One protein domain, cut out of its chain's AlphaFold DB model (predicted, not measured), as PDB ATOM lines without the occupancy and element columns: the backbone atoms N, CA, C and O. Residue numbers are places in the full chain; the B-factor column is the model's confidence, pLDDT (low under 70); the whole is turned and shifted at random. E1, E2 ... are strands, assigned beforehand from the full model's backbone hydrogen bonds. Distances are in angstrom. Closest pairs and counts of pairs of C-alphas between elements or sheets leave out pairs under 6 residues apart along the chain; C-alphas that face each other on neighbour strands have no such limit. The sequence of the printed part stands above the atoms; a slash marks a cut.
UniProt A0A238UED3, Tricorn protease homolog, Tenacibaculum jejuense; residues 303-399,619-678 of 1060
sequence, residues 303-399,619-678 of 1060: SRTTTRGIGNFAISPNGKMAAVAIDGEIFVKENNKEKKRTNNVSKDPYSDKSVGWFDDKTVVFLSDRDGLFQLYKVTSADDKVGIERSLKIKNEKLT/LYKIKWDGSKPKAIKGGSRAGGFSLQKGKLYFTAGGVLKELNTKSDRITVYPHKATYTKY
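What this domain is: This is residues 303 to 399 and 619 to 678 of the 1060 residues of the protein "Tricorn protease homolog" of Tenacibaculum jejuense (UniProt A0A238UED3). What is the main picture? Three small twisted sheets stand in a stack, with the sheet E2 E3 E4 in the middle between the sheet E5 E6 E7 E8 and the sheet E10 E11 E12 E13. Beyond E10 E11 E12 E13, E9 and the stretch after it fold back as an arm, of which residues 623 to 628 stick out, while E1 and E14 pair as a ribbon beside the middle sheet. What is it made of? The 157 printed residues hold fourteen named strands, E1 to E14 in chain order, and no named helix: the class is all strand, and each sheet is antiparallel in the order just named. The whole is compact, with a radius of gyration of the C-alphas of 16.3 A, and only just elongated, spanning 49 by 32 by 32 A.

Where its parts are: Where is the first four-stranded sheet? E5 is residues 352 to 357, E6 363 to 367, E7 374 to 380, 20.2 A long, and E8 393 to 397. Where are the other sheets? E2 is residues 310 to 315, E3 321 to 326 and E4 329 to 334, 17.1 A long; E10 is 638 to 644, 16.6 A long, E11 647 to 652, E12 655 to 660 and E13 666 to 669. What remains? E1, residues 303 to 306, begins at C-alpha 303 (-9.254, -27.854, 20.164); E14, 673 to 678, ends at C-alpha 678 (-1.196, -30.848, 17.422); E9 is 619 to 623.

How they stand to each other: How does E5 E6 E7 E8 stand to E2 E3 E4? They are face to face, their strands at 29 degrees; the closest C-alphas of E2 and E5, Ala 314 and Gly 356, are 5.2 A apart. E5 and E6 are a hairpin, N 356 and O 364 at 2.8 A, as are E2 and E3, N 311 and O 325 at 2.9 A. What is beyond? E10 E11 E12 E13 is face to face with E2 E3 E4, strands at 23 degrees; E10 and E11 are a hairpin, N 649 and O 642 at 2.8 A. Which strands lie elsewhere? E1 and E14 are antiparallel neighbours, N 304 and O 675 at 2.8 A; E9 pairs with no named strand.

The domain as a whole: How large is it? The two farthest C-alphas, those of Asp 625 and Tyr 678, are 52.4 A apart. Where is it cut, and which links are long? Residues 400 to 618 are not printed, with 36.3 A between C-alphas 399 and 619; the links E4 to E5, E7 to E8 and E9 to E10 are long. Is confidence low anywhere? No printed residue is under 70.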
ATOM      1  N   SER A 303      -8.224 -28.514  20.971       93.06
ATOM      2  CA  SER A 303      -9.254 -27.854  20.164       93.06
ATOM      3  C   SER A 303      -9.409 -26.395  20.587       93.06
ATOM      4  O   SER A 303      -9.523 -26.084  21.776       93.06
ATOM      5  N   ARG A 304      -9.441 -25.480  19.618       92.69
ATOM      6  CA  ARG A 304      -9.662 -24.048  19.846       92.69
ATOM      7  C   ARG A 304     -10.847 -23.562  19.036       92.69
ATOM      8  O   ARG A 304     -11.074 -23.996  17.915       92.69
ATOM      9  N   THR A 305     -11.599 -22.631  19.613       96.56
ATOM     10  CA  THR A 305     -12.646 -21.886  18.912       96.56
ATOM     11  C   THR A 305     -12.408 -20.397  19.106       96.56
ATOM     12  O   THR A 305     -12.317 -19.933  20.241       96.56
ATOM     13  N   THR A 306     -12.326 -19.641  18.014       96.44
ATOM     14  CA  THR A 306     -12.050 -18.200  18.037       96.44
ATOM     15  C   THR A 306     -13.067 -17.401  17.227       96.44
ATOM     16  O   THR A 306     -13.664 -17.884  16.265       96.44
ATOM     17  N   THR A 307     -13.263 -16.150  17.638       97.25
ATOM     18  CA  THR A 307     -14.077 -15.132  16.949       97.25
ATOM     19  C   THR A 307     -13.230 -13.953  16.456       97.25
ATOM     20  O   THR A 307     -13.759 -12.913  16.055       97.25
ATOM     21  N   ARG A 308     -11.902 -14.095  16.537       95.62
ATOM     22  CA  ARG A 308     -10.877 -13.128  16.126       95.62
ATOM     23  C   ARG A 308      -9.676 -13.874  15.534       95.62
ATOM     24  O   ARG A 308      -9.570 -15.089  15.667       95.62
ATOM     25  N   GLY A 309      -8.723 -13.127  14.987       93.75
ATOM     26  CA  GLY A 309      -7.432 -13.664  14.541       93.75
ATOM     27  C   GLY A 309      -7.317 -13.865  13.033       93.75
ATOM     28  O   GLY A 309      -6.403 -14.551  12.598       93.75
ATOM     29  N   ILE A 310      -8.207 -13.257  12.241       96.38
ATOM     30  CA  ILE A 310      -8.042 -13.185  10.784       96.38
ATOM     31  C   ILE A 310      -6.727 -12.461  10.475       96.38
ATOM     32  O   ILE A 310      -6.602 -11.273  10.788       96.38
ATOM     33  N   GLY A 311      -5.773 -13.180   9.879       93.38
ATOM     34  CA  GLY A 311      -4.492 -12.640   9.418       93.38
ATOM     35  C   GLY A 311      -4.578 -12.072   8.002       93.38
ATOM     36  O   GLY A 311      -4.135 -10.954   7.754       93.38
ATOM     37  N   ASN A 312      -5.226 -12.804   7.091       94.31
ATOM     38  CA  ASN A 312      -5.511 -12.377   5.718       94.31
ATOM     39  C   ASN A 312      -6.940 -12.773   5.326       94.31
ATOM     40  O   ASN A 312      -7.504 -13.713   5.888       94.31
ATOM     41  N   PHE A 313      -7.525 -12.072   4.356       97.62
ATOM     42  CA  PHE A 313      -8.844 -12.399   3.818       97.62
ATOM     43  C   PHE A 313      -8.947 -12.042   2.336       97.62
ATOM     44  O   PHE A 313      -8.203 -11.198   1.843       97.62
ATOM     45  N   ALA A 314      -9.922 -12.645   1.663       97.56
ATOM     46  CA  ALA A 314     -10.343 -12.268   0.324       97.56
ATOM     47  C   ALA A 314     -11.852 -12.432   0.176       97.56
ATOM     48  O   ALA A 314     -12.458 -13.358   0.724       97.56
ATOM     49  N   ILE A 315     -12.455 -11.525  -0.585       97.69
ATOM     50  CA  ILE A 315     -13.892 -11.489  -0.850       97.69
ATOM     51  C   ILE A 315     -14.145 -12.100  -2.224       97.69
ATOM     52  O   ILE A 315     -13.418 -11.797  -3.167       97.69
ATOM     53  N   SER A 316     -15.166 -12.952  -2.343       96.81
ATOM     54  CA  SER A 316     -15.500 -13.570  -3.628       96.81
ATOM     55  C   SER A 316     -15.877 -12.520  -4.682       96.81
ATOM     56  O   SER A 316     -16.378 -11.445  -4.325       96.81
ATOM     57  N   PRO A 317     -15.724 -12.824  -5.985       95.19
ATOM     58  CA  PRO A 317     -16.068 -11.903  -7.069       95.19
ATOM     59  C   PRO A 317     -17.472 -11.316  -6.922       95.19
ATOM     60  O   PRO A 317     -17.679 -10.107  -7.077       95.19
ATOM     61  N   ASN A 318     -18.452 -12.138  -6.535       94.31
ATOM     62  CA  ASN A 318     -19.820 -11.688  -6.334       94.31
ATOM     63  C   ASN A 318     -20.072 -10.916  -5.022       94.31
ATOM     64  O   ASN A 318     -21.129 -10.282  -4.918       94.31
ATOM     65  N   GLY A 319     -19.136 -10.915  -4.071       94.81
ATOM     66  CA  GLY A 319     -19.223 -10.241  -2.771       94.81
ATOM     67  C   GLY A 319     -19.958 -11.020  -1.674       94.81
ATOM     68  O   GLY A 319     -20.039 -10.545  -0.541       94.81
ATOM     69  N   LYS A 320     -20.515 -12.197  -1.981       95.62
ATOM     70  CA  LYS A 320     -21.350 -12.972  -1.049       95.62
ATOM     71  C   LYS A 320     -20.538 -13.791  -0.048       95.62
ATOM     72  O   LYS A 320     -21.094 -14.173   0.980       95.62
ATOM     73  N   MET A 321     -19.257 -14.031  -0.316       97.12
ATOM     74  CA  MET A 321     -18.413 -14.945   0.453       97.12
ATOM     75  C   MET A 321     -17.105 -14.284   0.877       97.12
ATOM     76  O   MET A 321     -16.612 -13.368   0.215       97.12
ATOM     77  N   ALA A 322     -16.524 -14.788   1.961       97.88
ATOM     78  CA  ALA A 322     -15.157 -14.495   2.361       97.88
ATOM     79  C   ALA A 322     -14.386 -15.789   2.614       97.88
ATOM     80  O   ALA A 322     -14.888 -16.695   3.283       97.88
ATOM     81  N   ALA A 323     -13.152 -15.824   2.119       98.25
ATOM     82  CA  ALA A 323     -12.115 -16.736   2.575       98.25
ATOM     83  C   ALA A 323     -11.244 -15.980   3.584       98.25
ATOM     84  O   ALA A 323     -10.917 -14.811   3.363       98.25
ATOM     85  N   VAL A 324     -10.901 -16.610   4.705       97.94
ATOM     86  CA  VAL A 324     -10.089 -16.015   5.772       97.94
ATOM     87  C   VAL A 324      -9.034 -17.010   6.245       97.94
ATOM     88  O   VAL A 324      -9.344 -18.181   6.443       97.94
ATOM     89  N   ALA A 325      -7.804 -16.537   6.440       96.88
ATOM     90  CA  ALA A 325      -6.718 -17.315   7.029       96.88
ATOM     91  C   ALA A 325      -6.643 -17.027   8.535       96.88
ATOM     92  O   ALA A 325      -6.514 -15.865   8.944       96.88
ATOM     93  N   ILE A 326      -6.755 -18.070   9.355       95.25
ATOM     94  CA  ILE A 326      -6.711 -17.989  10.817       95.25
ATOM     95  C   ILE A 326      -5.768 -19.082  11.312       95.25
ATOM     96  O   ILE A 326      -6.045 -20.260  11.135       95.25
ATOM     97  N   ASP A 327      -4.674 -18.676  11.961       90.94
ATOM     98  CA  ASP A 327      -3.752 -19.579  12.673       90.94
ATOM     99  C   ASP A 327      -3.095 -20.681  11.807       90.94
ATOM    100  O   ASP A 327      -2.714 -21.733  12.318       90.94
ATOM    101  N   GLY A 328      -2.928 -20.411  10.508       92.12
ATOM    102  CA  GLY A 328      -2.368 -21.345   9.524       92.12
ATOM    103  C   GLY A 328      -3.412 -22.159   8.759       92.12
ATOM    104  O   GLY A 328      -3.030 -22.981   7.945       92.12
ATOM    105  N   GLU A 329      -4.710 -21.929   8.968       95.19
ATOM    106  CA  GLU A 329      -5.770 -22.672   8.274       95.19
ATOM    107  C   GLU A 329      -6.732 -21.748   7.518       95.19
ATOM    108  O   GLU A 329      -6.945 -20.584   7.890       95.19
ATOM    109  N   ILE A 330      -7.347 -22.277   6.454       97.69
ATOM    110  CA  ILE A 330      -8.273 -21.536   5.593       97.69
ATOM    111  C   ILE A 330      -9.720 -21.846   5.957       97.69
ATOM    112  O   ILE A 330     -10.175 -22.992   5.955       97.69
ATOM    113  N   PHE A 331     -10.483 -20.782   6.193       98.06
ATOM    114  CA  PHE A 331     -11.902 -20.843   6.494       98.06
ATOM    115  C   PHE A 331     -12.718 -20.087   5.452       98.06
ATOM    116  O   PHE A 331     -12.373 -18.968   5.077       98.06
ATOM    117  N   VAL A 332     -13.854 -20.649   5.045       98.25
ATOM    118  CA  VAL A 332     -14.798 -20.003   4.126       98.25
ATOM    119  C   VAL A 332     -16.124 -19.727   4.826       98.25
ATOM    120  O   VAL A 332     -16.619 -20.552   5.598       98.25
ATOM    121  N   LYS A 333     -16.707 -18.549   4.585       97.31
ATOM    122  CA  LYS A 333     -17.989 -18.132   5.168       97.31
ATOM    123  C   LYS A 333     -18.809 -17.250   4.240       97.31
ATOM    124  O   LYS A 333     -18.279 -16.589   3.354       97.31
ATOM    125  N   GLU A 334     -20.096 -17.146   4.551       96.88
ATOM    126  CA  GLU A 334     -20.968 -16.118   3.987       96.88
ATOM    127  C   GLU A 334     -20.634 -14.728   4.567       96.88
ATOM    128  O   GLU A 334     -20.429 -14.560   5.779       96.88
ATOM    129  N   ASN A 335     -20.663 -13.699   3.718       94.19
ATOM    130  CA  ASN A 335     -20.612 -12.287   4.111       94.19
ATOM    131  C   ASN A 335     -21.978 -11.822   4.615       94.19
ATOM    132  O   ASN A 335     -22.668 -11.003   4.008       94.19
ATOM    133  N   ASN A 336     -22.375 -12.377   5.754       94.62
ATOM    134  CA  ASN A 336     -23.645 -12.111   6.406       94.62
ATOM    135  C   ASN A 336     -23.403 -11.644   7.850       94.62
ATOM    136  O   ASN A 336     -22.557 -12.196   8.555       94.62
ATOM    137  N   LYS A 337     -24.120 -10.594   8.273       94.62
ATOM    138  CA  LYS A 337     -23.969  -9.965   9.597       94.62
ATOM    139  C   LYS A 337     -24.510 -10.820  10.755       94.62
ATOM    140  O   LYS A 337     -24.028 -10.681  11.872       94.62
ATOM    141  N   GLU A 338     -25.440 -11.736  10.479       95.25
ATOM    142  CA  GLU A 338     -26.068 -12.605  11.485       95.25
ATOM    143  C   GLU A 338     -25.423 -14.002  11.536       95.25
ATOM    144  O   GLU A 338     -25.397 -14.654  12.583       95.25
ATOM    145  N   LYS A 339     -24.846 -14.477  10.421       94.75
ATOM    146  CA  LYS A 339     -24.230 -15.812  10.343       94.75
ATOM    147  C   LYS A 339     -22.751 -15.787  10.727       94.75
ATOM    148  O   LYS A 339     -21.917 -15.177  10.062       94.75
ATOM    149  N   LYS A 340     -22.425 -16.546  11.776       96.50
ATOM    150  CA  LYS A 340     -21.064 -16.651  12.334       96.50
ATOM    151  C   LYS A 340     -20.314 -17.905  11.877       96.50
ATOM    152  O   LYS A 340     -19.107 -17.978  12.057       96.50
ATOM    153  N   ARG A 341     -21.008 -18.911  11.336       95.69
ATOM    154  CA  ARG A 341     -20.400 -20.195  10.958       95.69
ATOM    155  C   ARG A 341     -19.339 -19.999   9.870       95.69
ATOM    156  O   ARG A 341     -19.540 -19.231   8.933       95.69
ATOM    157  N   THR A 342     -18.248 -20.739  10.000       97.06
ATOM    158  CA  THR A 342     -17.210 -20.906   8.981       97.06
ATOM    159  C   THR A 342     -17.053 -22.388   8.654       97.06
ATOM    160  O   THR A 342     -17.258 -23.226   9.535       97.06
ATOM    161  N   ASN A 343     -16.641 -22.712   7.434       97.31
ATOM    162  CA  ASN A 343     -16.163 -24.040   7.067       97.31
ATOM    163  C   ASN A 343     -14.641 -24.034   6.978       97.31
ATOM    164  O   ASN A 343     -14.093 -23.189   6.280       97.31
ATOM    165  N   ASN A 344     -13.978 -24.945   7.682       97.06
ATOM    166  CA  ASN A 344     -12.535 -25.133   7.570       97.06
ATOM    167  C   ASN A 344     -12.250 -26.030   6.362       97.06
ATOM    168  O   ASN A 344     -12.704 -27.177   6.343       97.06
ATOM    169  N   VAL A 345     -11.556 -25.498   5.359       96.44
ATOM    170  CA  VAL A 345     -11.366 -26.157   4.058       96.44
ATOM    171  C   VAL A 345      -9.950 -26.696   3.847       96.44
ATOM    172  O   VAL A 345      -9.724 -27.394   2.861       96.44
ATOM    173  N   SER A 346      -9.016 -26.445   4.769       93.00
ATOM    174  CA  SER A 346      -7.668 -27.022   4.692       93.00
ATOM    175  C   SER A 346      -7.415 -28.121   5.725       93.00
ATOM    176  O   SER A 346      -7.061 -29.230   5.326       93.00
ATOM    177  N   LYS A 347      -7.750 -27.890   7.006       88.81
ATOM    178  CA  LYS A 347      -7.695 -28.880   8.105       88.81
ATOM    179  C   LYS A 347      -6.346 -29.595   8.229       88.81
ATOM    180  O   LYS A 347      -6.281 -30.827   8.261       88.81
ATOM    181  N   ASP A 348      -5.268 -28.835   8.319       87.44
ATOM    182  CA  ASP A 348      -3.916 -29.374   8.405       87.44
ATOM    183  C   ASP A 348      -3.019 -28.484   9.292       87.44
ATOM    184  O   ASP A 348      -3.415 -27.377   9.651       87.44
ATOM    185  N   PRO A 349      -1.860 -28.985   9.763       85.25
ATOM    186  CA  PRO A 349      -0.998 -28.239  10.680       85.25
ATOM    187  C   PRO A 349      -0.052 -27.260   9.967       85.25
ATOM    188  O   PRO A 349       0.784 -26.666  10.648       85.25
ATOM    189  N   TYR A 350      -0.111 -27.159   8.635       92.56
ATOM    190  CA  TYR A 350       0.821 -26.360   7.846       92.56
ATOM    191  C   TYR A 350       0.463 -24.872   7.914       92.56
ATOM    192  O   TYR A 350      -0.487 -24.460   8.581       92.56
ATOM    193  N   SER A 351       1.269 -24.034   7.269       93.06
ATOM    194  CA  SER A 351       1.001 -22.606   7.192       93.06
ATOM    195  C   SER A 351       0.220 -22.301   5.925       93.06
ATOM    196  O   SER A 351       0.805 -22.102   4.863       93.06
ATOM    197  N   ASP A 352      -1.101 -22.216   6.030       95.12
ATOM    198  CA  ASP A 352      -1.924 -21.666   4.964       95.12
ATOM    199  C   ASP A 352      -2.167 -20.165   5.175       95.12
ATOM    200  O   ASP A 352      -2.614 -19.706   6.233       95.12
ATOM    201  N   LYS A 353      -1.878 -19.367   4.145       95.12
ATOM    202  CA  LYS A 353      -1.964 -17.898   4.181       95.12
ATOM    203  C   LYS A 353      -2.266 -17.321   2.802       95.12
ATOM    204  O   LYS A 353      -2.368 -18.068   1.838       95.12
ATOM    205  N   SER A 354      -2.381 -15.990   2.717       95.31
ATOM    206  CA  SER A 354      -2.594 -15.243   1.463       95.31
ATOM    207  C   SER A 354      -3.705 -15.853   0.604       95.31
ATOM    208  O   SER A 354      -3.449 -16.677  -0.258       95.31
ATOM    209  N   VAL A 355      -4.957 -15.489   0.860       97.12
ATOM    210  CA  VAL A 355      -6.119 -16.090   0.184       97.12
ATOM    211  C   VAL A 355      -6.605 -15.234  -0.989       97.12
ATOM    212  O   VAL A 355      -6.439 -14.017  -0.980       97.12
ATOM    213  N   GLY A 356      -7.257 -15.860  -1.966       97.19
ATOM    214  CA  GLY A 356      -7.867 -15.236  -3.139       97.19
ATOM    215  C   GLY A 356      -8.981 -16.104  -3.734       97.19
ATOM    216  O   GLY A 356      -9.279 -17.184  -3.223       97.19
ATOM    217  N   TRP A 357      -9.594 -15.636  -4.822       97.25
ATOM    218  CA  TRP A 357     -10.691 -16.324  -5.511       97.25
ATOM    219  C   TRP A 357     -10.507 -16.238  -7.026       97.25
ATOM    220  O   TRP A 357     -10.462 -15.126  -7.548       97.25
ATOM    221  N   PHE A 358     -10.453 -17.379  -7.723       96.50
ATOM    222  CA  PHE A 358     -10.522 -17.399  -9.197       96.50
ATOM    223  C   PHE A 358     -11.945 -17.121  -9.687       96.50
ATOM    224  O   PHE A 358     -12.162 -16.420 -10.667       96.50
ATOM    225  N   ASP A 359     -12.931 -17.647  -8.967       93.94
ATOM    226  CA  ASP A 359     -14.353 -17.495  -9.253       93.94
ATOM    227  C   ASP A 359     -15.145 -17.542  -7.928       93.94
ATOM    228  O   ASP A 359     -14.565 -17.461  -6.849       93.94
ATOM    229  N   ASP A 360     -16.474 -17.640  -7.963       93.88
ATOM    230  CA  ASP A 360     -17.305 -17.679  -6.745       93.88
ATOM    231  C   ASP A 360     -17.305 -19.035  -5.999       93.88
ATOM    232  O   ASP A 360     -17.958 -19.164  -4.961       93.88
ATOM    233  N   LYS A 361     -16.618 -20.051  -6.529       93.94
ATOM    234  CA  LYS A 361     -16.575 -21.443  -6.045       93.94
ATOM    235  C   LYS A 361     -15.153 -21.931  -5.733       93.94
ATOM    236  O   LYS A 361     -15.008 -22.883  -4.966       93.94
ATOM    237  N   THR A 362     -14.133 -21.291  -6.301       96.44
ATOM    238  CA  THR A 362     -12.728 -21.706  -6.234       96.44
ATOM    239  C   THR A 362     -11.903 -20.719  -5.414       96.44
ATOM    240  O   THR A 362     -11.602 -19.613  -5.868       96.44
ATOM    241  N   VAL A 363     -11.497 -21.143  -4.215       97.75
ATOM    242  CA  VAL A 363     -10.558 -20.396  -3.364       97.75
ATOM    243  C   VAL A 363      -9.134 -20.803  -3.723       97.75
ATOM    244  O   VAL A 363      -8.860 -21.987  -3.892       97.75
ATOM    245  N   VAL A 364      -8.224 -19.836  -3.809       98.19
ATOM    246  CA  VAL A 364      -6.779 -20.046  -3.985       98.19
ATOM    247  C   VAL A 364      -6.035 -19.509  -2.766       98.19
ATOM    248  O   VAL A 364      -6.455 -18.517  -2.172       98.19
ATOM    249  N   PHE A 365      -4.959 -20.174  -2.357       98.06
ATOM    250  CA  PHE A 365      -4.168 -19.794  -1.191       98.06
ATOM    251  C   PHE A 365      -2.720 -20.274  -1.307       98.06
ATOM    252  O   PHE A 365      -2.401 -21.128  -2.137       98.06
ATOM    253  N   LEU A 366      -1.841 -19.709  -0.479       97.81
ATOM    254  CA  LEU A 366      -0.483 -20.209  -0.297       97.81
ATOM    255  C   LEU A 366      -0.445 -21.220   0.834       97.81
ATOM    256  O   LEU A 366      -1.016 -20.977   1.891       97.81
ATOM    257  N   SER A 367       0.282 -22.306   0.616       96.44
ATOM    258  CA  SER A 367       0.491 -23.362   1.599       96.44
ATOM    259  C   SER A 367       1.903 -23.903   1.474       96.44
ATOM    260  O   SER A 367       2.380 -24.112   0.360       96.44
ATOM    261  N   ASP A 368       2.535 -24.214   2.598       95.25
ATOM    262  CA  ASP A 368       3.852 -24.845   2.636       95.25
ATOM    263  C   ASP A 368       3.837 -26.345   2.966       95.25
ATOM    264  O   ASP A 368       4.881 -26.915   3.283       95.25
ATOM    265  N   ARG A 369       2.680 -27.008   2.813       93.44
ATOM    266  CA  ARG A 369       2.503 -28.456   3.040       93.44
ATOM    267  C   ARG A 369       3.477 -29.381   2.297       93.44
ATOM    268  O   ARG A 369       3.696 -30.501   2.743       93.44
ATOM    269  N   ASP A 370       4.092 -28.901   1.214       90.69
ATOM    270  CA  ASP A 370       5.118 -29.623   0.444       90.69
ATOM    271  C   ASP A 370       6.546 -29.087   0.697       90.69
ATOM    272  O   ASP A 370       7.438 -29.231  -0.139       90.69
ATOM    273  N   GLY A 371       6.773 -28.418   1.829       91.00
ATOM    274  CA  GLY A 371       8.070 -27.893   2.266       91.00
ATOM    275  C   GLY A 371       8.354 -26.450   1.841       91.00
ATOM    276  O   GLY A 371       8.987 -25.723   2.607       91.00
ATOM    277  N   LEU A 372       7.853 -26.010   0.684       94.44
ATOM    278  CA  LEU A 372       7.911 -24.624   0.193       94.44
ATOM    279  C   LEU A 372       6.499 -24.059   0.037       94.44
ATOM    280  O   LEU A 372       5.587 -24.803  -0.324       94.44
ATOM    281  N   PHE A 373       6.324 -22.749   0.212       96.44
ATOM    282  CA  PHE A 373       5.067 -22.075  -0.106       96.44
ATOM    283  C   PHE A 373       4.758 -22.206  -1.600       96.44
ATOM    284  O   PHE A 373       5.466 -21.664  -2.446       96.44
ATOM    285  N   GLN A 374       3.678 -22.914  -1.916       97.69
ATOM    286  CA  GLN A 374       3.140 -23.076  -3.264       97.69
ATOM    287  C   GLN A 374       1.684 -22.612  -3.307       97.69
ATOM    288  O   GLN A 374       1.022 -22.507  -2.275       97.69
ATOM    289  N   LEU A 375       1.180 -22.341  -4.509       98.25
ATOM    290  CA  LEU A 375      -0.230 -22.045  -4.728       98.25
ATOM    291  C   LEU A 375      -1.036 -23.342  -4.726       98.25
ATOM    292  O   LEU A 375      -0.715 -24.289  -5.449       98.25
ATOM    293  N   TYR A 376      -2.122 -23.344  -3.963       97.88
ATOM    294  CA  TYR A 376      -3.136 -24.389  -3.956       97.88
ATOM    295  C   TYR A 376      -4.493 -23.766  -4.223       97.88
ATOM    296  O   TYR A 376      -4.732 -22.602  -3.901       97.88
ATOM    297  N   LYS A 377      -5.396 -24.560  -4.785       97.06
ATOM    298  CA  LYS A 377      -6.816 -24.237  -4.818       97.06
ATOM    299  C   LYS A 377      -7.624 -25.248  -4.034       97.06
ATOM    300  O   LYS A 377      -7.243 -26.414  -3.921       97.06
ATOM    301  N   VAL A 378      -8.775 -24.787  -3.571       96.94
ATOM    302  CA  VAL A 378      -9.755 -25.594  -2.870       96.94
ATOM    303  C   VAL A 378     -11.161 -25.334  -3.395       96.94
ATOM    304  O   VAL A 378     -11.570 -24.186  -3.595       96.94
ATOM    305  N   THR A 379     -11.893 -26.419  -3.641       96.25
ATOM    306  CA  THR A 379     -13.272 -26.419  -4.146       96.25
ATOM    307  C   THR A 379     -14.145 -27.401  -3.363       96.25
ATOM    308  O   THR A 379     -13.653 -28.284  -2.651       96.25
ATOM    309  N   SER A 380     -15.467 -27.256  -3.495       96.38
ATOM    310  CA  SER A 380     -16.404 -28.302  -3.074       96.38
ATOM    311  C   SER A 380     -16.353 -29.467  -4.064       96.38
ATOM    312  O   SER A 380     -16.513 -29.261  -5.265       96.38
ATOM    313  N   ALA A 381     -16.176 -30.685  -3.558       94.75
ATOM    314  CA  ALA A 381     -16.424 -31.924  -4.298       94.75
ATOM    315  C   ALA A 381     -17.897 -32.377  -4.202       94.75
ATOM    316  O   ALA A 381     -18.255 -33.433  -4.716       94.75
ATOM    317  N   ASP A 382     -18.735 -31.603  -3.510       94.62
ATOM    318  CA  ASP A 382     -20.185 -31.768  -3.447       94.62
ATOM    319  C   ASP A 382     -20.842 -30.741  -4.379       94.62
ATOM    320  O   ASP A 382     -20.649 -29.533  -4.219       94.62
ATOM    321  N   ASP A 383     -21.596 -31.218  -5.361       89.81
ATOM    322  CA  ASP A 383     -22.295 -30.408  -6.358       89.81
ATOM    323  C   ASP A 383     -23.580 -29.759  -5.816       89.81
ATOM    324  O   ASP A 383     -24.070 -28.785  -6.390       89.81
ATOM    325  N   LYS A 384     -24.099 -30.244  -4.681       92.31
ATOM    326  CA  LYS A 384     -25.344 -29.763  -4.060       92.31
ATOM    327  C   LYS A 384     -25.114 -28.682  -3.009       92.31
ATOM    328  O   LYS A 384     -26.072 -28.033  -2.584       92.31
ATOM    329  N   VAL A 385     -23.876 -28.485  -2.554       93.00
ATOM    330  CA  VAL A 385     -23.551 -27.577  -1.444       93.00
ATOM    331  C   VAL A 385     -22.336 -26.708  -1.773       93.00
ATOM    332  O   VAL A 385     -21.315 -27.189  -2.256       93.00
ATOM    333  N   GLY A 386     -22.428 -25.412  -1.465       92.88
ATOM    334  CA  GLY A 386     -21.319 -24.469  -1.613       92.88
ATOM    335  C   GLY A 386     -20.148 -24.749  -0.663       92.88
ATOM    336  O   GLY A 386     -20.283 -25.408   0.374       92.88
ATOM    337  N   ILE A 387     -18.969 -24.229  -1.005       95.75
ATOM    338  CA  ILE A 387     -17.720 -24.453  -0.261       95.75
ATOM    339  C   ILE A 387     -17.787 -23.995   1.213       95.75
ATOM    340  O   ILE A 387     -17.094 -24.539   2.065       95.75
ATOM    341  N   GLU A 388     -18.666 -23.061   1.573       95.25
ATOM    342  CA  GLU A 388     -18.906 -22.607   2.954       95.25
ATOM    343  C   GLU A 388     -19.672 -23.581   3.842       95.25
ATOM    344  O   GLU A 388     -19.827 -23.340   5.042       95.25
ATOM    345  N   ARG A 389     -20.187 -24.662   3.263       95.25
ATOM    346  CA  ARG A 389     -20.915 -25.706   3.987       95.25
ATOM    347  C   ARG A 389     -20.481 -27.114   3.609       95.25
ATOM    348  O   ARG A 389     -20.810 -28.036   4.355       95.25
ATOM    349  N   SER A 390     -19.778 -27.274   2.490       95.75
ATOM    350  CA  SER A 390     -19.366 -28.571   1.976       95.75
ATOM    351  C   SER A 390     -18.480 -29.326   2.963       95.75
ATOM    352  O   SER A 390     -17.524 -28.784   3.517       95.75
ATOM    353  N   LEU A 391     -18.796 -30.601   3.170       94.38
ATOM    354  CA  LEU A 391     -17.978 -31.520   3.962       94.38
ATOM    355  C   LEU A 391     -17.007 -32.322   3.084       94.38
ATOM    356  O   LEU A 391     -16.100 -32.960   3.613       94.38
ATOM    357  N   LYS A 392     -17.186 -32.276   1.757       95.38
ATOM    358  CA  LYS A 392     -16.341 -32.943   0.766       95.38
ATOM    359  C   LYS A 392     -15.503 -31.883   0.067       95.38
ATOM    360  O   LYS A 392     -15.997 -31.160  -0.794       95.38
ATOM    361  N   ILE A 393     -14.243 -31.771   0.463       95.38
ATOM    362  CA  ILE A 393     -13.335 -30.735  -0.027       95.38
ATOM    363  C   ILE A 393     -12.284 -31.350  -0.948       95.38
ATOM    364  O   ILE A 393     -11.718 -32.395  -0.628       95.38
ATOM    365  N   LYS A 394     -12.009 -30.691  -2.076       95.12
ATOM    366  CA  LYS A 394     -10.940 -31.066  -3.006       95.12
ATOM    367  C   LYS A 394      -9.840 -30.009  -2.975       95.12
ATOM    368  O   LYS A 394     -10.091 -28.868  -3.350       95.12
ATOM    369  N   ASN A 395      -8.639 -30.398  -2.549       94.19
ATOM    370  CA  ASN A 395      -7.439 -29.558  -2.563       94.19
ATOM    371  C   ASN A 395      -6.527 -29.962  -3.729       94.19
ATOM    372  O   ASN A 395      -6.248 -31.146  -3.908       94.19
ATOM    373  N   GLU A 396      -6.056 -28.995  -4.519       95.56
ATOM    374  CA  GLU A 396      -5.201 -29.237  -5.690       95.56
ATOM    375  C   GLU A 396      -4.041 -28.232  -5.741       95.56
ATOM    376  O   GLU A 396      -4.248 -27.022  -5.647       95.56
ATOM    377  N   LYS A 397      -2.814 -28.731  -5.928       96.69
ATOM    378  CA  LYS A 397      -1.608 -27.911  -6.118       96.69
ATOM    379  C   LYS A 397      -1.598 -27.274  -7.512       96.69
ATOM    380  O   LYS A 397      -1.903 -27.940  -8.499       96.69
ATOM    381  N   LEU A 398      -1.216 -26.000  -7.604       97.50
ATOM    382  CA  LEU A 398      -1.181 -25.222  -8.854       97.50
ATOM    383  C   LEU A 398       0.240 -24.918  -9.356       97.50
ATOM    384  O   LEU A 398       0.458 -24.704 -10.557       97.50
ATOM    385  N   THR A 399       1.219 -24.890  -8.452       97.38
ATOM    386  CA  THR A 399       2.617 -24.560  -8.760       97.38
ATOM    387  C   THR A 399       3.588 -25.552  -8.147       97.38
ATOM    388  O   THR A 399       3.303 -26.135  -7.110       97.38
ATOM    389  N   LEU A 619      -8.885   4.403  10.904       94.62
ATOM    390  CA  LEU A 619      -9.190   4.544   9.481       94.62
ATOM    391  C   LEU A 619      -9.615   5.984   9.177       94.62
ATOM    392  O   LEU A 619     -10.515   6.511   9.837       94.62
ATOM    393  N   TYR A 620      -9.022   6.564   8.144       95.25
ATOM    394  CA  TYR A 620      -9.285   7.909   7.651       95.25
ATOM    395  C   TYR A 620      -9.773   7.866   6.205       95.25
ATOM    396  O   TYR A 620      -9.536   6.904   5.474       95.25
ATOM    397  N   LYS A 621     -10.501   8.913   5.824       96.06
ATOM    398  CA  LYS A 621     -10.985   9.198   4.476       96.06
ATOM    399  C   LYS A 621     -10.539  10.604   4.098       96.06
ATOM    400  O   LYS A 621     -10.674  11.510   4.917       96.06
ATOM    401  N   ILE A 622     -10.067  10.787   2.875       96.81
ATOM    402  CA  ILE A 622      -9.674  12.088   2.320       96.81
ATOM    403  C   ILE A 622     -10.080  12.151   0.850       96.81
ATOM    404  O   ILE A 622     -10.159  11.108   0.201       96.81
ATOM    405  N   LYS A 623     -10.428  13.327   0.325       95.81
ATOM    406  CA  LYS A 623     -10.625  13.494  -1.123       95.81
ATOM    407  C   LYS A 623      -9.247  13.450  -1.805       95.81
ATOM    408  O   LYS A 623      -8.248  13.777  -1.174       95.81
ATOM    409  N   TRP A 624      -9.180  13.025  -3.066       93.31
ATOM    410  CA  TRP A 624      -7.906  12.906  -3.801       93.31
ATOM    411  C   TRP A 624      -7.094  14.215  -3.855       93.31
ATOM    412  O   TRP A 624      -5.881  14.165  -3.994       93.31
ATOM    413  N   ASP A 625      -7.751  15.373  -3.722       91.75
ATOM    414  CA  ASP A 625      -7.137  16.710  -3.721       91.75
ATOM    415  C   ASP A 625      -6.629  17.149  -2.332       91.75
ATOM    416  O   ASP A 625      -6.362  18.328  -2.108       91.75
ATOM    417  N   GLY A 626      -6.581  16.228  -1.366       93.88
ATOM    418  CA  GLY A 626      -6.187  16.494   0.019       93.88
ATOM    419  C   GLY A 626      -7.261  17.187   0.866       93.88
ATOM    420  O   GLY A 626      -7.086  17.385   2.069       93.88
ATOM    421  N   SER A 627      -8.414  17.537   0.291       92.50
ATOM    422  CA  SER A 627      -9.488  18.182   1.043       92.50
ATOM    423  C   SER A 627     -10.350  17.179   1.822       92.50
ATOM    424  O   SER A 627     -10.386  15.971   1.565       92.50
ATOM    425  N   LYS A 628     -11.114  17.704   2.788       92.75
ATOM    426  CA  LYS A 628     -12.115  16.960   3.577       92.75
ATOM    427  C   LYS A 628     -11.554  15.730   4.329       92.75
ATOM    428  O   LYS A 628     -12.206  14.679   4.301       92.75
ATOM    429  N   PRO A 629     -10.399  15.824   5.021       94.19
ATOM    430  CA  PRO A 629      -9.910  14.720   5.840       94.19
ATOM    431  C   PRO A 629     -10.904  14.409   6.964       94.19
ATOM    432  O   PRO A 629     -11.429  15.302   7.633       94.19
ATOM    433  N   LYS A 630     -11.192  13.124   7.172       93.88
ATOM    434  CA  LYS A 630     -12.189  12.666   8.144       93.88
ATOM    435  C   LYS A 630     -11.828  11.298   8.713       93.88
ATOM    436  O   LYS A 630     -11.666  10.330   7.974       93.88
ATOM    437  N   ALA A 631     -11.809  11.184  10.040       93.19
ATOM    438  CA  ALA A 631     -11.727   9.892  10.718       93.19
ATOM    439  C   ALA A 631     -13.060   9.123  10.613       93.19
ATOM    440  O   ALA A 631     -14.141   9.674  10.837       93.19
ATOM    441  N   ILE A 632     -12.995   7.823  10.318       94.62
ATOM    442  CA  ILE A 632     -14.175   6.959  10.219       94.62
ATOM    443  C   ILE A 632     -14.503   6.351  11.588       94.62
ATOM    444  O   ILE A 632     -13.754   5.542  12.147       94.62
ATOM    445  N   LYS A 633     -15.677   6.701  12.126       91.38
ATOM    446  CA  LYS A 633     -16.172   6.191  13.415       91.38
ATOM    447  C   LYS A 633     -16.263   4.661  13.399       91.38
ATOM    448  O   LYS A 633     -16.912   4.080  12.538       91.38
ATOM    449  N   GLY A 634     -15.644   4.003  14.384       86.50
ATOM    450  CA  GLY A 634     -15.604   2.534  14.490       86.50
ATOM    451  C   GLY A 634     -14.496   1.851  13.670       86.50
ATOM    452  O   GLY A 634     -14.394   0.616  13.688       86.50
ATOM    453  N   GLY A 635     -13.651   2.642  12.995       89.12
ATOM    454  CA  GLY A 635     -12.506   2.208  12.189       89.12
ATOM    455  C   GLY A 635     -11.199   1.986  12.964       89.12
ATOM    456  O   GLY A 635     -10.134   1.914  12.359       89.12
ATOM    457  N   SER A 636     -11.238   1.884  14.295       91.38
ATOM    458  CA  SER A 636     -10.030   1.661  15.098       91.38
ATOM    459  C   SER A 636      -9.387   0.304  14.810       91.38
ATOM    460  O   SER A 636     -10.090  -0.711  14.753       91.38
ATOM    461  N   ARG A 637      -8.054   0.272  14.744       89.38
ATOM    462  CA  ARG A 637      -7.206  -0.890  14.428       89.38
ATOM    463  C   ARG A 637      -7.472  -1.489  13.043       89.38
ATOM    464  O   ARG A 637      -7.287  -2.692  12.875       89.38
ATOM    465  N   ALA A 638      -7.929  -0.679  12.089       91.81
ATOM    466  CA  ALA A 638      -8.147  -1.114  10.714       91.81
ATOM    467  C   ALA A 638      -6.825  -1.510  10.022       91.81
ATOM    468  O   ALA A 638      -5.762  -0.975  10.348       91.81
ATOM    469  N   GLY A 639      -6.885  -2.464   9.097       91.00
ATOM    470  CA  GLY A 639      -5.779  -2.849   8.219       91.00
ATOM    471  C   GLY A 639      -6.189  -3.922   7.208       91.00
ATOM    472  O   GLY A 639      -7.244  -4.546   7.364       91.00
ATOM    473  N   GLY A 640      -5.350  -4.131   6.189       89.12
ATOM    474  CA  GLY A 640      -5.596  -5.089   5.105       89.12
ATOM    475  C   GLY A 640      -6.797  -4.671   4.262       89.12
ATOM    476  O   GLY A 640      -7.883  -5.210   4.428       89.12
ATOM    477  N   PHE A 641      -6.639  -3.645   3.433       94.69
ATOM    478  CA  PHE A 641      -7.747  -3.068   2.672       94.69
ATOM    479  C   PHE A 641      -7.984  -3.826   1.369       94.69
ATOM    480  O   PHE A 641      -7.041  -4.192   0.676       94.69
ATOM    481  N   SER A 642      -9.253  -4.054   1.035       93.56
ATOM    482  CA  SER A 642      -9.666  -4.668  -0.226       93.56
ATOM    483  C   SER A 642     -10.957  -4.020  -0.713       93.56
ATOM    484  O   SER A 642     -11.969  -4.026  -0.009       93.56
ATOM    485  N   LEU A 643     -10.934  -3.430  -1.909       93.19
ATOM    486  CA  LEU A 643     -12.117  -2.845  -2.531       93.19
ATOM    487  C   LEU A 643     -12.795  -3.893  -3.417       93.19
ATOM    488  O   LEU A 643     -12.234  -4.302  -4.426       93.19
ATOM    489  N   GLN A 644     -14.031  -4.272  -3.088       92.44
ATOM    490  CA  GLN A 644     -14.823  -5.198  -3.900       92.44
ATOM    491  C   GLN A 644     -16.214  -4.613  -4.143       92.44
ATOM    492  O   GLN A 644     -16.926  -4.235  -3.213       92.44
ATOM    493  N   LYS A 645     -16.620  -4.503  -5.417       88.50
ATOM    494  CA  LYS A 645     -17.922  -3.933  -5.834       88.50
ATOM    495  C   LYS A 645     -18.246  -2.560  -5.206       88.50
ATOM    496  O   LYS A 645     -19.393  -2.278  -4.862       88.50
ATOM    497  N   GLY A 646     -17.238  -1.694  -5.070       88.50
ATOM    498  CA  GLY A 646     -17.379  -0.334  -4.524       88.50
ATOM    499  C   GLY A 646     -17.502  -0.253  -2.998       88.50
ATOM    500  O   GLY A 646     -17.740   0.829  -2.460       88.50
ATOM    501  N   LYS A 647     -17.335  -1.379  -2.298       93.75
ATOM    502  CA  LYS A 647     -17.305  -1.477  -0.837       93.75
ATOM    503  C   LYS A 647     -15.889  -1.795  -0.375       93.75
ATOM    504  O   LYS A 647     -15.216  -2.615  -0.996       93.75
ATOM    505  N   LEU A 648     -15.458  -1.159   0.709       96.25
ATOM    506  CA  LEU A 648     -14.129  -1.369   1.276       96.25
ATOM    507  C   LEU A 648     -14.209  -2.403   2.400       96.25
ATOM    508  O   LEU A 648     -14.852  -2.166   3.419       96.25
ATOM    509  N   TYR A 649     -13.540  -3.533   2.234       97.12
ATOM    510  CA  TYR A 649     -13.388  -4.561   3.256       97.12
ATOM    511  C   TYR A 649     -12.049  -4.400   3.964       97.12
ATOM    512  O   TYR A 649     -11.051  -4.021   3.351       97.12
ATOM    513  N   PHE A 650     -12.033  -4.673   5.265       96.38
ATOM    514  CA  PHE A 650     -10.834  -4.581   6.090       96.38
ATOM    515  C   PHE A 650     -10.962  -5.438   7.347       96.38
ATOM    516  O   PHE A 650     -12.058  -5.840   7.748       96.38
ATOM    517  N   THR A 651      -9.842  -5.679   8.022       95.00
ATOM    518  CA  THR A 651      -9.844  -6.282   9.358       95.00
ATOM    519  C   THR A 651      -9.665  -5.223  10.431       95.00
ATOM    520  O   THR A 651      -8.918  -4.263  10.260       95.00
ATOM    521  N   ALA A 652     -10.333  -5.399  11.570       93.00
ATOM    522  CA  ALA A 652     -10.073  -4.607  12.766       93.00
ATOM    523  C   ALA A 652     -10.098  -5.488  14.016       93.00
ATOM    524  O   ALA A 652     -11.122  -6.088  14.348       93.00
ATOM    525  N   GLY A 653      -8.958  -5.584  14.708       89.06
ATOM    526  CA  GLY A 653      -8.801  -6.483  15.857       89.06
ATOM    527  C   GLY A 653      -9.045  -7.958  15.509       89.06
ATOM    528  O   GLY A 653      -9.633  -8.680  16.317       89.06
ATOM    529  N   GLY A 654      -8.652  -8.363  14.293       93.31
ATOM    530  CA  GLY A 654      -8.792  -9.724  13.772       93.31
ATOM    531  C   GLY A 654     -10.213 -10.118  13.357       93.31
ATOM    532  O   GLY A 654     -10.501 -11.309  13.300       93.31
ATOM    533  N   VAL A 655     -11.106  -9.151  13.121       96.06
ATOM    534  CA  VAL A 655     -12.494  -9.372  12.674       96.06
ATOM    535  C   VAL A 655     -12.719  -8.670  11.339       96.06
ATOM    536  O   VAL A 655     -12.327  -7.512  11.197       96.06
ATOM    537  N   LEU A 656     -13.370  -9.351  10.391       97.50
ATOM    538  CA  LEU A 656     -13.723  -8.804   9.082       97.50
ATOM    539  C   LEU A 656     -14.835  -7.755   9.206       97.50
ATOM    540  O   LEU A 656     -15.848  -7.963   9.883       97.50
ATOM    541  N   LYS A 657     -14.649  -6.628   8.527       96.94
ATOM    542  CA  LYS A 657     -15.589  -5.514   8.465       96.94
ATOM    543  C   LYS A 657     -15.711  -4.999   7.034       96.94
ATOM    544  O   LYS A 657     -14.796  -5.151   6.230       96.94
ATOM    545  N   GLU A 658     -16.839  -4.370   6.748       96.69
ATOM    546  CA  GLU A 658     -17.118  -3.667   5.496       96.69
ATOM    547  C   GLU A 658     -17.475  -2.218   5.801       96.69
ATOM    548  O   GLU A 658     -18.325  -1.950   6.649       96.69
ATOM    549  N   LEU A 659     -16.857  -1.289   5.086       96.50
ATOM    550  CA  LEU A 659     -17.236   0.109   5.023       96.50
ATOM    551  C   LEU A 659     -18.040   0.358   3.745       96.50
ATOM    552  O   LEU A 659     -17.563   0.147   2.624       96.50
ATOM    553  N   ASN A 660     -19.250   0.886   3.914       93.19
ATOM    554  CA  ASN A 660     -19.983   1.494   2.816       93.19
ATOM    555  C   ASN A 660     -19.357   2.860   2.495       93.19
ATOM    556  O   ASN A 660     -19.473   3.798   3.280       93.19
ATOM    557  N   THR A 661     -18.718   2.975   1.332       90.31
ATOM    558  CA  THR A 661     -17.939   4.161   0.932       90.31
ATOM    559  C   THR A 661     -18.782   5.428   0.721       90.31
ATOM    560  O   THR A 661     -18.247   6.539   0.763       90.31
ATOM    561  N   LYS A 662     -20.105   5.276   0.551       87.75
ATOM    562  CA  LYS A 662     -21.057   6.382   0.368       87.75
ATOM    563  C   LYS A 662     -21.606   6.927   1.685       87.75
ATOM    564  O   LYS A 662     -21.761   8.133   1.818       87.75
ATOM    565  N   SER A 663     -21.932   6.052   2.639       90.81
ATOM    566  CA  SER A 663     -22.560   6.442   3.916       90.81
ATOM    567  C   SER A 663     -21.605   6.460   5.108       90.81
ATOM    568  O   SER A 663     -22.016   6.807   6.213       90.81
ATOM    569  N   ASP A 664     -20.357   6.034   4.904       92.81
ATOM    570  CA  ASP A 664     -19.334   5.828   5.932       92.81
ATOM    571  C   ASP A 664     -19.763   4.860   7.062       92.81
ATOM    572  O   ASP A 664     -19.165   4.827   8.140       92.81
ATOM    573  N   ARG A 665     -20.804   4.042   6.838       94.69
ATOM    574  CA  ARG A 665     -21.275   3.052   7.815       94.69
ATOM    575  C   ARG A 665     -20.434   1.782   7.753       94.69
ATOM    576  O   ARG A 665     -20.269   1.192   6.684       94.69
ATOM    577  N   ILE A 666     -19.972   1.338   8.921       96.62
ATOM    578  CA  ILE A 666     -19.248   0.077   9.090       96.62
ATOM    579  C   ILE A 666     -20.220  -1.044   9.473       96.62
ATOM    580  O   ILE A 666     -20.948  -0.936  10.458       96.62
ATOM    581  N   THR A 667     -20.161  -2.147   8.734       96.50
ATOM    582  CA  THR A 667     -20.826  -3.417   9.047       96.50
ATOM    583  C   THR A 667     -19.791  -4.434   9.515       96.50
ATOM    584  O   THR A 667     -18.712  -4.549   8.934       96.50
ATOM    585  N   VAL A 668     -20.101  -5.179  10.577       96.81
ATOM    586  CA  VAL A 668     -19.237  -6.250  11.095       96.81
ATOM    587  C   VAL A 668     -19.699  -7.589  10.533       96.81
ATOM    588  O   VAL A 668     -20.886  -7.903  10.588       96.81
ATOM    589  N   TYR A 669     -18.755  -8.397  10.049       96.94
ATOM    590  CA  TYR A 669     -19.008  -9.769   9.620       96.94
ATOM    591  C   TYR A 669     -18.435 -10.750  10.648       96.94
ATOM    592  O   TYR A 669     -17.246 -11.079  10.593       96.94
ATOM    593  N   PRO A 670     -19.251 -11.218  11.612       96.62
ATOM    594  CA  PRO A 670     -18.770 -12.102  12.665       96.62
ATOM    595  C   PRO A 670     -18.361 -13.463  12.098       96.62
ATOM    596  O   PRO A 670     -18.901 -13.917  11.090       96.62
ATOM    597  N   HIS A 671     -17.435 -14.135  12.776       97.56
ATOM    598  CA  HIS A 671     -17.039 -15.511  12.488       97.56
ATOM    599  C   HIS A 671     -16.874 -16.302  13.793       97.56
ATOM    600  O   HIS A 671     -16.715 -15.720  14.867       97.56
ATOM    601  N   LYS A 672     -16.929 -17.628  13.685       97.62
ATOM    602  CA  LYS A 672     -16.625 -18.607  14.725       97.62
ATOM    603  C   LYS A 672     -15.861 -19.744  14.051       97.62
ATOM    604  O   LYS A 672     -16.487 -20.606  13.440       97.62
ATOM    605  N   ALA A 673     -14.537 -19.693  14.145       96.69
ATOM    606  CA  ALA A 673     -13.628 -20.671  13.560       96.69
ATOM    607  C   ALA A 673     -13.194 -21.676  14.626       96.69
ATOM    608  O   ALA A 673     -12.774 -21.268  15.711       96.69
ATOM    609  N   THR A 674     -13.309 -22.967  14.319       95.94
ATOM    610  CA  THR A 674     -12.884 -24.068  15.189       95.94
ATOM    611  C   THR A 674     -11.835 -24.897  14.464       95.94
ATOM    612  O   THR A 674     -12.039 -25.263  13.305       95.94
ATOM    613  N   TYR A 675     -10.732 -25.175  15.148       94.00
ATOM    614  CA  TYR A 675      -9.619 -25.963  14.635       94.00
ATOM    615  C   TYR A 675      -8.899 -26.706  15.760       94.00
ATOM    616  O   TYR A 675      -9.038 -26.364  16.941       94.00
ATOM    617  N   THR A 676      -8.114 -27.709  15.380       93.06
ATOM    618  CA  THR A 676      -7.383 -28.579  16.299       93.06
ATOM    619  C   THR A 676      -5.890 -28.400  16.095       93.06
ATOM    620  O   THR A 676      -5.379 -28.523  14.989       93.06
ATOM    621  N   LYS A 677      -5.175 -28.138  17.187       90.69
ATOM    622  CA  LYS A 677      -3.721 -28.013  17.194       90.69
ATOM    623  C   LYS A 677      -3.074 -29.274  17.733       90.69
ATOM    624  O   LYS A 677      -3.400 -29.695  18.841       90.69
ATOM    625  N   TYR A 678      -2.083 -29.769  16.997       90.75
ATOM    626  CA  TYR A 678      -1.196 -30.848  17.422       90.75
ATOM    627  C   TYR A 678       0.182 -30.268  17.745       90.75
ATOM    628  O   TYR A 678       0.890 -29.827  16.838       90.75
TER     629      TYR A 678